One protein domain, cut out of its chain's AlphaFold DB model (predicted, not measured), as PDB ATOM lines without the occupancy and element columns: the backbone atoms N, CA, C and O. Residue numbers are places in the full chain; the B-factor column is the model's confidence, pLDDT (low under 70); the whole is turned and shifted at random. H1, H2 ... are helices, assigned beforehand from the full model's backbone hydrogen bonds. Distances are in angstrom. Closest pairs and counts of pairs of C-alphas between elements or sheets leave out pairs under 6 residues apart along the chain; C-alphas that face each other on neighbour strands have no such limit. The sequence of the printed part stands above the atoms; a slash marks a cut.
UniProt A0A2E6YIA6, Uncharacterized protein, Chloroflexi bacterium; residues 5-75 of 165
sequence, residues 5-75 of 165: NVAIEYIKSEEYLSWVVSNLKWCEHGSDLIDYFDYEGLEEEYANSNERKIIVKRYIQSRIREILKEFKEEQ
ATOM      1  N   ASN A   5     152.792 172.111 171.910       92.50
ATOM      2  CA  ASN A   5     152.496 171.341 170.696       92.50
ATOM      3  C   ASN A   5     151.941 169.947 171.005       92.50
ATOM      4  O   ASN A   5     150.966 169.531 170.388       92.50
ATOM      5  N   VAL A   6     152.515 169.242 171.984       94.19
ATOM      6  CA  VAL A   6     151.992 167.937 172.416       94.19
ATOM      7  C   VAL A   6     150.580 168.081 172.989       94.19
ATOM      8  O   VAL A   6     149.716 167.258 172.696       94.19
ATOM      9  N   ALA A   7     150.322 169.150 173.748       95.69
ATOM     10  CA  ALA A   7     148.993 169.421 174.284       95.69
ATOM     11  C   ALA A   7     147.970 169.728 173.175       95.69
ATOM     12  O   ALA A   7     146.861 169.206 173.203       95.69
ATOM     13  N   ILE A   8     148.345 170.503 172.152       95.88
ATOM     14  CA  ILE A   8     147.485 170.776 170.990       95.88
ATOM     15  C   ILE A   8     147.099 169.479 170.273       95.88
ATOM     16  O   ILE A   8     145.933 169.302 169.923       95.88
ATOM     17  N   GLU A   9     148.058 168.581 170.043       95.81
ATOM     18  CA  GLU A   9     147.782 167.307 169.375       95.81
ATOM     19  C   GLU A   9     146.863 166.414 170.216       95.81
ATOM     20  O   GLU A   9     145.950 165.795 169.669       95.81
ATOM     21  N   TYR A  10     147.014 166.427 171.544       96.25
ATOM     22  CA  TYR A  10     146.071 165.766 172.446       96.25
ATOM     23  C   TYR A  10     144.655 166.352 172.338       96.25
ATOM     24  O   TYR A  10     143.701 165.603 172.141       96.25
ATOM     25  N   ILE A  11     144.492 167.676 172.387       95.81
ATOM     26  CA  ILE A  11     143.166 168.318 172.302       95.81
ATOM     27  C   ILE A  11     142.509 168.081 170.930       95.81
ATOM     28  O   ILE A  11     141.290 168.002 170.822       95.81
ATOM     29  N   LYS A  12     143.288 167.905 169.858       94.81
ATOM     30  CA  LYS A  12     142.757 167.537 168.530       94.81
ATOM     31  C   LYS A  12     142.457 166.046 168.366       94.81
ATOM     32  O   LYS A  12     141.916 165.657 167.326       94.81
ATOM     33  N   SER A  13     142.858 165.213 169.321       95.69
ATOM     34  CA  SER A  13     142.783 163.762 169.195       95.69
ATOM     35  C   SER A  13     141.349 163.237 169.288       95.69
ATOM     36  O   SER A  13     140.450 163.858 169.860       95.69
ATOM     37  N   GLU A  14     141.141 162.030 168.758       94.94
ATOM     38  CA  GLU A  14     139.884 161.299 168.944       94.94
ATOM     39  C   GLU A  14     139.645 160.906 170.408       94.94
ATOM     40  O   GLU A  14     138.496 160.708 170.797       94.94
ATOM     41  N   GLU A  15     140.702 160.820 171.219       95.38
ATOM     42  CA  GLU A  15     140.619 160.525 172.650       95.38
ATOM     43  C   GLU A  15     139.906 161.658 173.396       95.38
ATOM     44  O   GLU A  15     138.856 161.427 173.995       95.38
ATOM     45  N   TYR A  16     140.409 162.892 173.288       95.62
ATOM     46  CA  TYR A  16     139.791 164.046 173.948       95.62
ATOM     47  C   TYR A  16     138.379 164.319 173.417       95.62
ATOM     48  O   TYR A  16     137.450 164.520 174.195       95.62
ATOM     49  N   LEU A  17     138.181 164.236 172.099       94.56
ATOM     50  CA  LEU A  17     136.855 164.381 171.497       94.56
ATOM     51  C   LEU A  17     135.856 163.354 172.053       94.56
ATOM     52  O   LEU A  17     134.717 163.698 172.364       94.56
ATOM     53  N   SER A  18     136.270 162.091 172.180       93.00
ATOM     54  CA  SER A  18     135.404 161.046 172.734       93.00
ATOM     55  C   SER A  18     135.155 161.262 174.227       93.00
ATOM     56  O   SER A  18     134.045 161.003 174.688       93.00
ATOM     57  N   TRP A  19     136.135 161.792 174.966       94.50
ATOM     58  CA  TRP A  19     135.967 162.178 176.366       94.50
ATOM     59  C   TRP A  19     134.904 163.274 176.528       94.50
ATOM     60  O   TRP A  19     133.968 163.075 177.301       94.50
ATOM     61  N   VAL A  20     134.984 164.366 175.756       92.94
ATOM     62  CA  VAL A  20     134.015 165.483 175.805       92.94
ATOM     63  C   VAL A  20     132.600 164.989 175.519       92.94
ATOM     64  O   VAL A  20     131.662 165.266 176.263       92.94
ATOM     65  N   VAL A  21     132.450 164.199 174.453       90.44
ATOM     66  CA  VAL A  21     131.150 163.671 174.021       90.44
ATOM     67  C   VAL A  21     130.562 162.683 175.031       90.44
ATOM     68  O   VAL A  21     129.346 162.654 175.200       90.44
ATOM     69  N   SER A  22     131.398 161.882 175.696       90.31
ATOM     70  CA  SER A  22     130.934 160.877 176.663       90.31
ATOM     71  C   SER A  22     130.592 161.486 178.020       90.31
ATOM     72  O   SER A  22     129.636 161.051 178.654       90.31
ATOM     73  N   ASN A  23     131.359 162.485 178.463       91.75
ATOM     74  CA  ASN A  23     131.139 163.161 179.745       91.75
ATOM     75  C   ASN A  23     130.151 164.327 179.642       91.75
ATOM     76  O   ASN A  23     129.763 164.869 180.671       91.75
ATOM     77  N   LEU A  24     129.763 164.716 178.421       90.81
ATOM     78  CA  LEU A  24     128.915 165.878 178.147       90.81
ATOM     79  C   LEU A  24     129.455 167.163 178.791       90.81
ATOM     80  O   LEU A  24     128.682 167.990 179.259       90.81
ATOM     81  N   LYS A  25     130.781 167.329 178.806       91.94
ATOM     82  CA  LYS A  25     131.493 168.469 179.404       91.94
ATOM     83  C   LYS A  25     132.734 168.816 178.593       91.94
ATOM     84  O   LYS A  25     133.367 167.927 178.025       91.94
ATOM     85  N   TRP A  26     133.121 170.090 178.583       90.31
ATOM     86  CA  TRP A  26     134.337 170.552 177.891       90.31
ATOM     87  C   TRP A  26     135.630 170.203 178.642       90.31
ATOM     88  O   TRP A  26     136.649 169.871 178.030       90.31
ATOM     89  N   CYS A  27     135.586 170.213 179.972       87.81
ATOM     90  CA  CYS A  27     136.644 169.747 180.871       87.81
ATOM     91  C   CYS A  27     136.028 169.321 182.218       87.81
ATOM     92  O   CYS A  27     134.820 169.458 182.405       87.81
ATOM     93  N   GLU A  28     136.817 168.764 183.143       85.00
ATOM     94  CA  GLU A  28     136.293 168.177 184.398       85.00
ATOM     95  C   GLU A  28     135.453 169.160 185.229       85.00
ATOM     96  O   GLU A  28     134.460 168.766 185.840       85.00
ATOM     97  N   HIS A  29     135.819 170.441 185.203       82.12
ATOM     98  CA  HIS A  29     135.134 171.523 185.913       82.12
ATOM     99  C   HIS A  29     134.447 172.521 184.970       82.12
ATOM    100  O   HIS A  29     134.030 173.589 185.405       82.12
ATOM    101  N   GLY A  30     134.349 172.182 183.684       84.50
ATOM    102  CA  GLY A  30     133.789 173.053 182.659       84.50
ATOM    103  C   GLY A  30     132.265 173.021 182.596       84.50
ATOM    104  O   GLY A  30     131.599 172.183 183.215       84.50
ATOM    105  N   SER A  31     131.748 173.940 181.787       88.94
ATOM    106  CA  SER A  31     130.371 174.010 181.316       88.94
ATOM    107  C   SER A  31     129.913 172.703 180.681       88.94
ATOM    108  O   SER A  31     130.707 171.921 180.127       88.94
ATOM    109  N   ASP A  32     128.609 172.466 180.785       91.06
ATOM    110  CA  ASP A  32     128.009 171.296 180.186       91.06
ATOM    111  C   ASP A  32     127.977 171.485 178.670       91.06
ATOM    112  O   ASP A  32     127.747 172.567 178.130       91.06
ATOM    113  N   LEU A  33     128.226 170.400 177.947       89.25
ATOM    114  CA  LEU A  33     128.231 170.414 176.493       89.25
ATOM    115  C   LEU A  33     126.858 170.834 175.941       89.25
ATOM    116  O   LEU A  33     126.795 171.423 174.867       89.25
ATOM    117  N   ILE A  34     125.775 170.548 176.670       87.25
ATOM    118  CA  ILE A  34     124.419 170.943 176.278       87.25
ATOM    119  C   ILE A  34     124.264 172.467 176.196       87.25
ATOM    120  O   ILE A  34     123.659 172.940 175.240       87.25
ATOM    121  N   ASP A  35     124.925 173.229 177.076       87.69
ATOM    122  CA  ASP A  35     124.864 174.697 177.083       87.69
ATOM    123  C   ASP A  35     125.357 175.288 175.753       87.69
ATOM    124  O   ASP A  35     124.869 176.316 175.286       87.69
ATOM    125  N   TYR A  36     126.328 174.623 175.120       88.69
ATOM    126  CA  TYR A  36     126.814 175.008 173.799       88.69
ATOM    127  C   TYR A  36     125.780 174.738 172.701       88.69
ATOM    128  O   TYR A  36     125.572 175.588 171.837       88.69
ATOM    129  N   PHE A  37     125.127 173.575 172.721       87.25
ATOM    130  CA  PHE A  37     124.096 173.249 171.732       87.25
ATOM    131  C   PHE A  37     122.888 174.182 171.858       87.25
ATOM    132  O   PHE A  37     122.427 174.708 170.843       87.25
ATOM    133  N   ASP A  38     122.458 174.465 173.088       85.88
ATOM    134  CA  ASP A  38     121.384 175.413 173.380       85.88
ATOM    135  C   ASP A  38     121.735 176.821 172.881       85.88
ATOM    136  O   ASP A  38     120.919 177.474 172.227       85.88
ATOM    137  N   TYR A  39     122.968 177.280 173.124       85.19
ATOM    138  CA  TYR A  39     123.442 178.580 172.645       85.19
ATOM    139  C   TYR A  39     123.462 178.687 171.114       85.19
ATOM    140  O   TYR A  39     123.104 179.727 170.561       85.19
ATOM    141  N   GLU A  40     123.865 177.623 170.418       84.56
ATOM    142  CA  GLU A  40     123.888 177.580 168.951       84.56
ATOM    143  C   GLU A  40     122.493 177.339 168.334       84.56
ATOM    144  O   GLU A  40     122.358 177.318 167.110       84.56
ATOM    145  N   GLY A  41     121.447 177.162 169.153       81.38
ATOM    146  CA  GLY A  41     120.087 176.875 168.688       81.38
ATOM    147  C   GLY A  41     119.960 175.515 167.995       81.38
ATOM    148  O   GLY A  41     119.114 175.338 167.118       81.38
ATOM    149  N   LEU A  42     120.831 174.569 168.345       78.75
ATOM    150  CA  LEU A  42     120.845 173.216 167.807       78.75
ATOM    151  C   LEU A  42     119.981 172.336 168.724       78.75
ATOM    152  O   LEU A  42     120.432 171.951 169.797       78.75
ATOM    153  N   GLU A  43     118.737 172.051 168.319       64.62
ATOM    154  CA  GLU A  43     117.769 171.255 169.102       64.62
ATOM    155  C   GLU A  43     118.338 169.897 169.592       64.62
ATOM    156  O   GLU A  43     119.282 169.350 169.008       64.62
ATOM    157  N   GLU A  44     117.721 169.308 170.636       58.09
ATOM    158  CA  GLU A  44     118.113 168.035 171.294       58.09
ATOM    159  C   GLU A  44     118.408 166.867 170.326       58.09
ATOM    160  O   GLU A  44     119.160 165.945 170.670       58.09
ATOM    161  N   GLU A  45     117.856 166.894 169.110       57.47
ATOM    162  CA  GLU A  45     118.071 165.883 168.068       57.47
ATOM    163  C   GLU A  45     119.553 165.764 167.654       57.47
ATOM    164  O   GLU A  45     120.044 164.654 167.430       57.47
ATOM    165  N   TYR A  46     120.308 166.868 167.654       61.41
ATOM    166  CA  TYR A  46     121.748 166.870 167.350       61.41
ATOM    167  C   TYR A  46     122.614 166.527 168.546       61.41
ATOM    168  O   TYR A  46     123.721 166.007 168.375       61.41
ATOM    169  N   ALA A  47     122.116 166.793 169.756       59.44
ATOM    170  CA  ALA A  47     122.783 166.336 170.951       59.44
ATOM    171  C   ALA A  47     122.870 164.803 170.864       59.44
ATOM    172  O   ALA A  47     123.960 164.257 170.862       59.44
ATOM    173  N   ASN A  48     121.786 164.066 170.660       61.84
ATOM    174  CA  ASN A  48     121.843 162.604 170.790       61.84
ATOM    175  C   ASN A  48     122.255 161.818 169.523       61.84
ATOM    176  O   ASN A  48     122.122 160.593 169.504       61.84
ATOM    177  N   SER A  49     122.795 162.475 168.489       68.88
ATOM    178  CA  SER A  49     123.148 161.840 167.209       68.88
ATOM    179  C   SER A  49     124.663 161.696 166.968       68.88
ATOM    180  O   SER A  49     125.505 162.311 167.626       68.88
ATOM    181  N   ASN A  50     125.033 160.904 165.952       72.06
ATOM    182  CA  ASN A  50     126.419 160.804 165.462       72.06
ATOM    183  C   ASN A  50     126.986 162.159 164.983       72.06
ATOM    184  O   ASN A  50     128.204 162.317 164.861       72.06
ATOM    185  N   GLU A  51     126.127 163.146 164.729       81.25
ATOM    186  CA  GLU A  51     126.516 164.483 164.287       81.25
ATOM    187  C   GLU A  51     127.073 165.327 165.439       81.25
ATOM    188  O   GLU A  51     127.930 166.178 165.183       81.25
ATOM    189  N   ARG A  52     126.727 165.012 166.703       84.56
ATOM    190  CA  ARG A  52     127.308 165.635 167.909       84.56
ATOM    191  C   ARG A  52     128.829 165.665 167.824       84.56
ATOM    192  O   ARG A  52     129.458 166.709 167.978       84.56
ATOM    193  N   LYS A  53     129.435 164.516 167.515       88.12
ATOM    194  CA  LYS A  53     130.892 164.370 167.441       88.12
ATOM    195  C   LYS A  53     131.500 165.220 166.318       88.12
ATOM    196  O   LYS A  53     132.596 165.749 166.482       88.12
ATOM    197  N   ILE A  54     130.794 165.392 165.199       89.69
ATOM    198  CA  ILE A  54     131.237 166.242 164.082       89.69
ATOM    199  C   ILE A  54     131.192 167.720 164.483       89.69
ATOM    200  O   ILE A  54     132.147 168.451 164.214       89.69
ATOM    201  N   ILE A  55     130.115 168.150 165.141       90.25
ATOM    202  CA  ILE A  55     129.919 169.531 165.597       90.25
ATOM    203  C   ILE A  55     130.972 169.896 166.649       90.25
ATOM    204  O   ILE A  55     131.718 170.857 166.459       90.25
ATOM    205  N   VAL A  56     131.135 169.067 167.685       92.25
ATOM    206  CA  VAL A  56     132.155 169.265 168.730       92.25
ATOM    207  C   VAL A  56     133.559 169.297 168.131       92.25
ATOM    208  O   VAL A  56     134.361 170.165 168.469       92.25
ATOM    209  N   LYS A  57     133.868 168.410 167.177       93.88
ATOM    210  CA  LYS A  57     135.167 168.415 166.490       93.88
ATOM    211  C   LYS A  57     135.422 169.725 165.744       93.88
ATOM    212  O   LYS A  57     136.543 170.233 165.786       93.88
ATOM    213  N   ARG A  58     134.410 170.281 165.067       93.06
ATOM    214  CA  ARG A  58     134.518 171.584 164.387       93.06
ATOM    215  C   ARG A  58     134.738 172.715 165.386       93.06
ATOM    216  O   ARG A  58     135.626 173.536 165.153       93.06
ATOM    217  N   TYR A  59     134.001 172.717 166.498       93.25
ATOM    218  CA  TYR A  59     134.192 173.691 167.570       93.25
ATOM    219  C   TYR A  59     135.623 173.641 168.111       93.25
ATOM    220  O   TYR A  59     136.323 174.647 168.048       93.25
ATOM    221  N   ILE A  60     136.105 172.460 168.521       94.88
ATOM    222  CA  ILE A  60     137.473 172.272 169.035       94.88
ATOM    223  C   ILE A  60     138.504 172.812 168.038       94.88
ATOM    224  O   ILE A  60     139.410 173.560 168.405       94.88
ATOM    225  N   GLN A  61     138.365 172.479 166.752       94.69
ATOM    226  CA  GLN A  61     139.284 172.957 165.718       94.69
ATOM    227  C   GLN A  61     139.272 174.480 165.560       94.69
ATOM    228  O   GLN A  61     140.339 175.066 165.356       94.69
ATOM    229  N   SER A  62     138.098 175.111 165.623       94.19
ATOM    230  CA  SER A  62     137.975 176.570 165.570       94.19
ATOM    231  C   SER A  62     138.583 177.206 166.816       94.19
ATOM    232  O   SER A  62     139.478 178.048 166.717       94.19
ATOM    233  N   ARG A  63     138.181 176.726 167.994       93.56
ATOM    234  CA  ARG A  63     138.562 177.294 169.283       93.56
ATOM    235  C   ARG A  63     140.058 177.179 169.553       93.56
ATOM    236  O   ARG A  63     140.651 178.147 170.016       93.56
ATOM    237  N   ILE A  64     140.727 176.087 169.165       94.56
ATOM    238  CA  ILE A  64     142.201 176.005 169.244       94.56
ATOM    239  C   ILE A  64     142.862 177.157 168.475       94.56
ATOM    240  O   ILE A  64     143.824 177.744 168.961       94.56
ATOM    241  N   ARG A  65     142.381 177.492 167.269       94.31
ATOM    242  CA  ARG A  65     142.982 178.577 166.472       94.31
ATOM    243  C   ARG A  65     142.827 179.922 167.170       94.31
ATOM    244  O   ARG A  65     143.762 180.720 167.147       94.31
ATOM    245  N   GLU A  66     141.677 180.151 167.794       93.56
ATOM    246  CA  GLU A  66     141.417 181.349 168.588       93.56
ATOM    247  C   GLU A  66     142.318 181.413 169.820       93.56
ATOM    248  O   GLU A  66     142.994 182.419 170.002       93.56
ATOM    249  N   ILE A  67     142.429 180.331 170.595       92.62
ATOM    250  CA  ILE A  67     143.311 180.262 171.771       92.62
ATOM    251  C   ILE A  67     144.767 180.549 171.381       92.62
ATOM    252  O   ILE A  67     145.461 181.309 172.050       92.62
ATOM    253  N   LEU A  68     145.251 179.992 170.267       91.94
ATOM    254  CA  LEU A  68     146.617 180.256 169.800       91.94
ATOM    255  C   LEU A  68     146.824 181.703 169.349       91.94
ATOM    256  O   LEU A  68     147.940 182.217 169.438       91.94
ATOM    257  N   LYS A  69     145.778 182.355 168.838       91.81
ATOM    258  CA  LYS A  69     145.808 183.786 168.541       91.81
ATOM    259  C   LYS A  69     145.835 184.597 169.840       91.81
ATOM    260  O   LYS A  69     146.702 185.454 169.968       91.81
ATOM    261  N   GLU A  70     144.981 184.263 170.807       89.94
ATOM    262  CA  GLU A  70     144.949 184.881 172.139       89.94
ATOM    263  C   GLU A  70     146.321 184.793 172.820       89.94
ATOM    264  O   GLU A  70     146.830 185.806 173.288       89.94
ATOM    265  N   PHE A  71     146.975 183.626 172.785       89.50
ATOM    266  CA  PHE A  71     148.317 183.467 173.347       89.50
ATOM    267  C   PHE A  71     149.348 184.400 172.712       89.50
ATOM    268  O   PHE A  71     150.181 184.950 173.423       89.50
ATOM    269  N   LYS A  72     149.295 184.602 171.392       87.94
ATOM    270  CA  LYS A  72     150.216 185.515 170.698       87.94
ATOM    271  C   LYS A  72     149.949 186.980 171.034       87.94
ATOM    272  O   LYS A  72     150.890 187.764 171.080       87.94
ATOM    273  N   GLU A  73     148.683 187.347 171.210       87.19
ATOM    274  CA  GLU A  73     148.264 188.721 171.508       87.19
ATOM    275  C   GLU A  73     148.573 189.126 172.948       87.19
ATOM    276  O   GLU A  73     148.924 190.270 173.201       87.19
ATOM    277  N   GLU A  74     148.460 188.189 173.882       83.94
ATOM    278  CA  GLU A  74     148.656 188.421 175.313       83.94
ATOM    279  C   GLU A  74     150.132 188.657 175.710       83.94
ATOM    280  O   GLU A  74     150.344 189.171 176.801       83.94
ATOM    281  N   GLN A  75     151.125 188.318 174.866       73.88
ATOM    282  CA  GLN A  75     152.573 188.546 175.101       73.88
ATOM    283  C   GLN A  75     152.995 188.329 176.570       73.88
ATOM    284  O   GLN A  75     153.502 189.232 177.229       73.88
TER     285      GLN A  75
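AT A GLANCE: This is residues 5 to 75 of the 165 residues of an uncharacterized protein of Chloroflexi bacterium (UniProt A0A2E6YIA6). One long helix, H5, makes the length; H1 runs beside it the opposite way, H2 crosses its first part, and H3 and short H4 gather at that end. Residues 69 to 75, of which 69 to 74 belong to H5, stick out. The 71 printed residues have five named helices, H1 to H5 in order, and no named strand: all helix, only just compact, close to loose, radius of gyration of the C-alphas 12.9 A, spans 41 by 24 by 22 A.

IN THESE COORDINATES: H1, residues 5 to 11, begins at C-alpha 5 (152.496, 171.341, 170.696). H2 is residues 14 to 23, 14.0 A; H3 33 to 39; H4 44 to 47; H5 51 to 74, 34.4 A, ending at C-alpha 74 (148.656, 188.421, 175.313).

HOW THE PARTS SIT: H1 and H5 are close but not clearly touching, closest C-alphas Ile 8 and Ile 64, 7.6 A. H2 touches H5 residues 52 to 57 alone, closest C-alphas Val 21 and Lys 53, 6.6 A; at 70.4 degrees they are only just about perpendicular. H3 and H5 are near each other. H3 and H4 only just touch, with 3 pairs of C-alphas within 8 A, closest Phe 37 and Ala 47, 7.1 A. Every O i to N i+4 pair is within hydrogen-bond range in H1, H2 and H3, and 19 of 20 in H5; H4 is too short for one.

THE WHOLE: The C-alphas farthest apart, Glu 45 and Gln 75, are 41.9 A apart. The printed part has no cut and no long link. Residues 43 to 49 have pLDDT under 70.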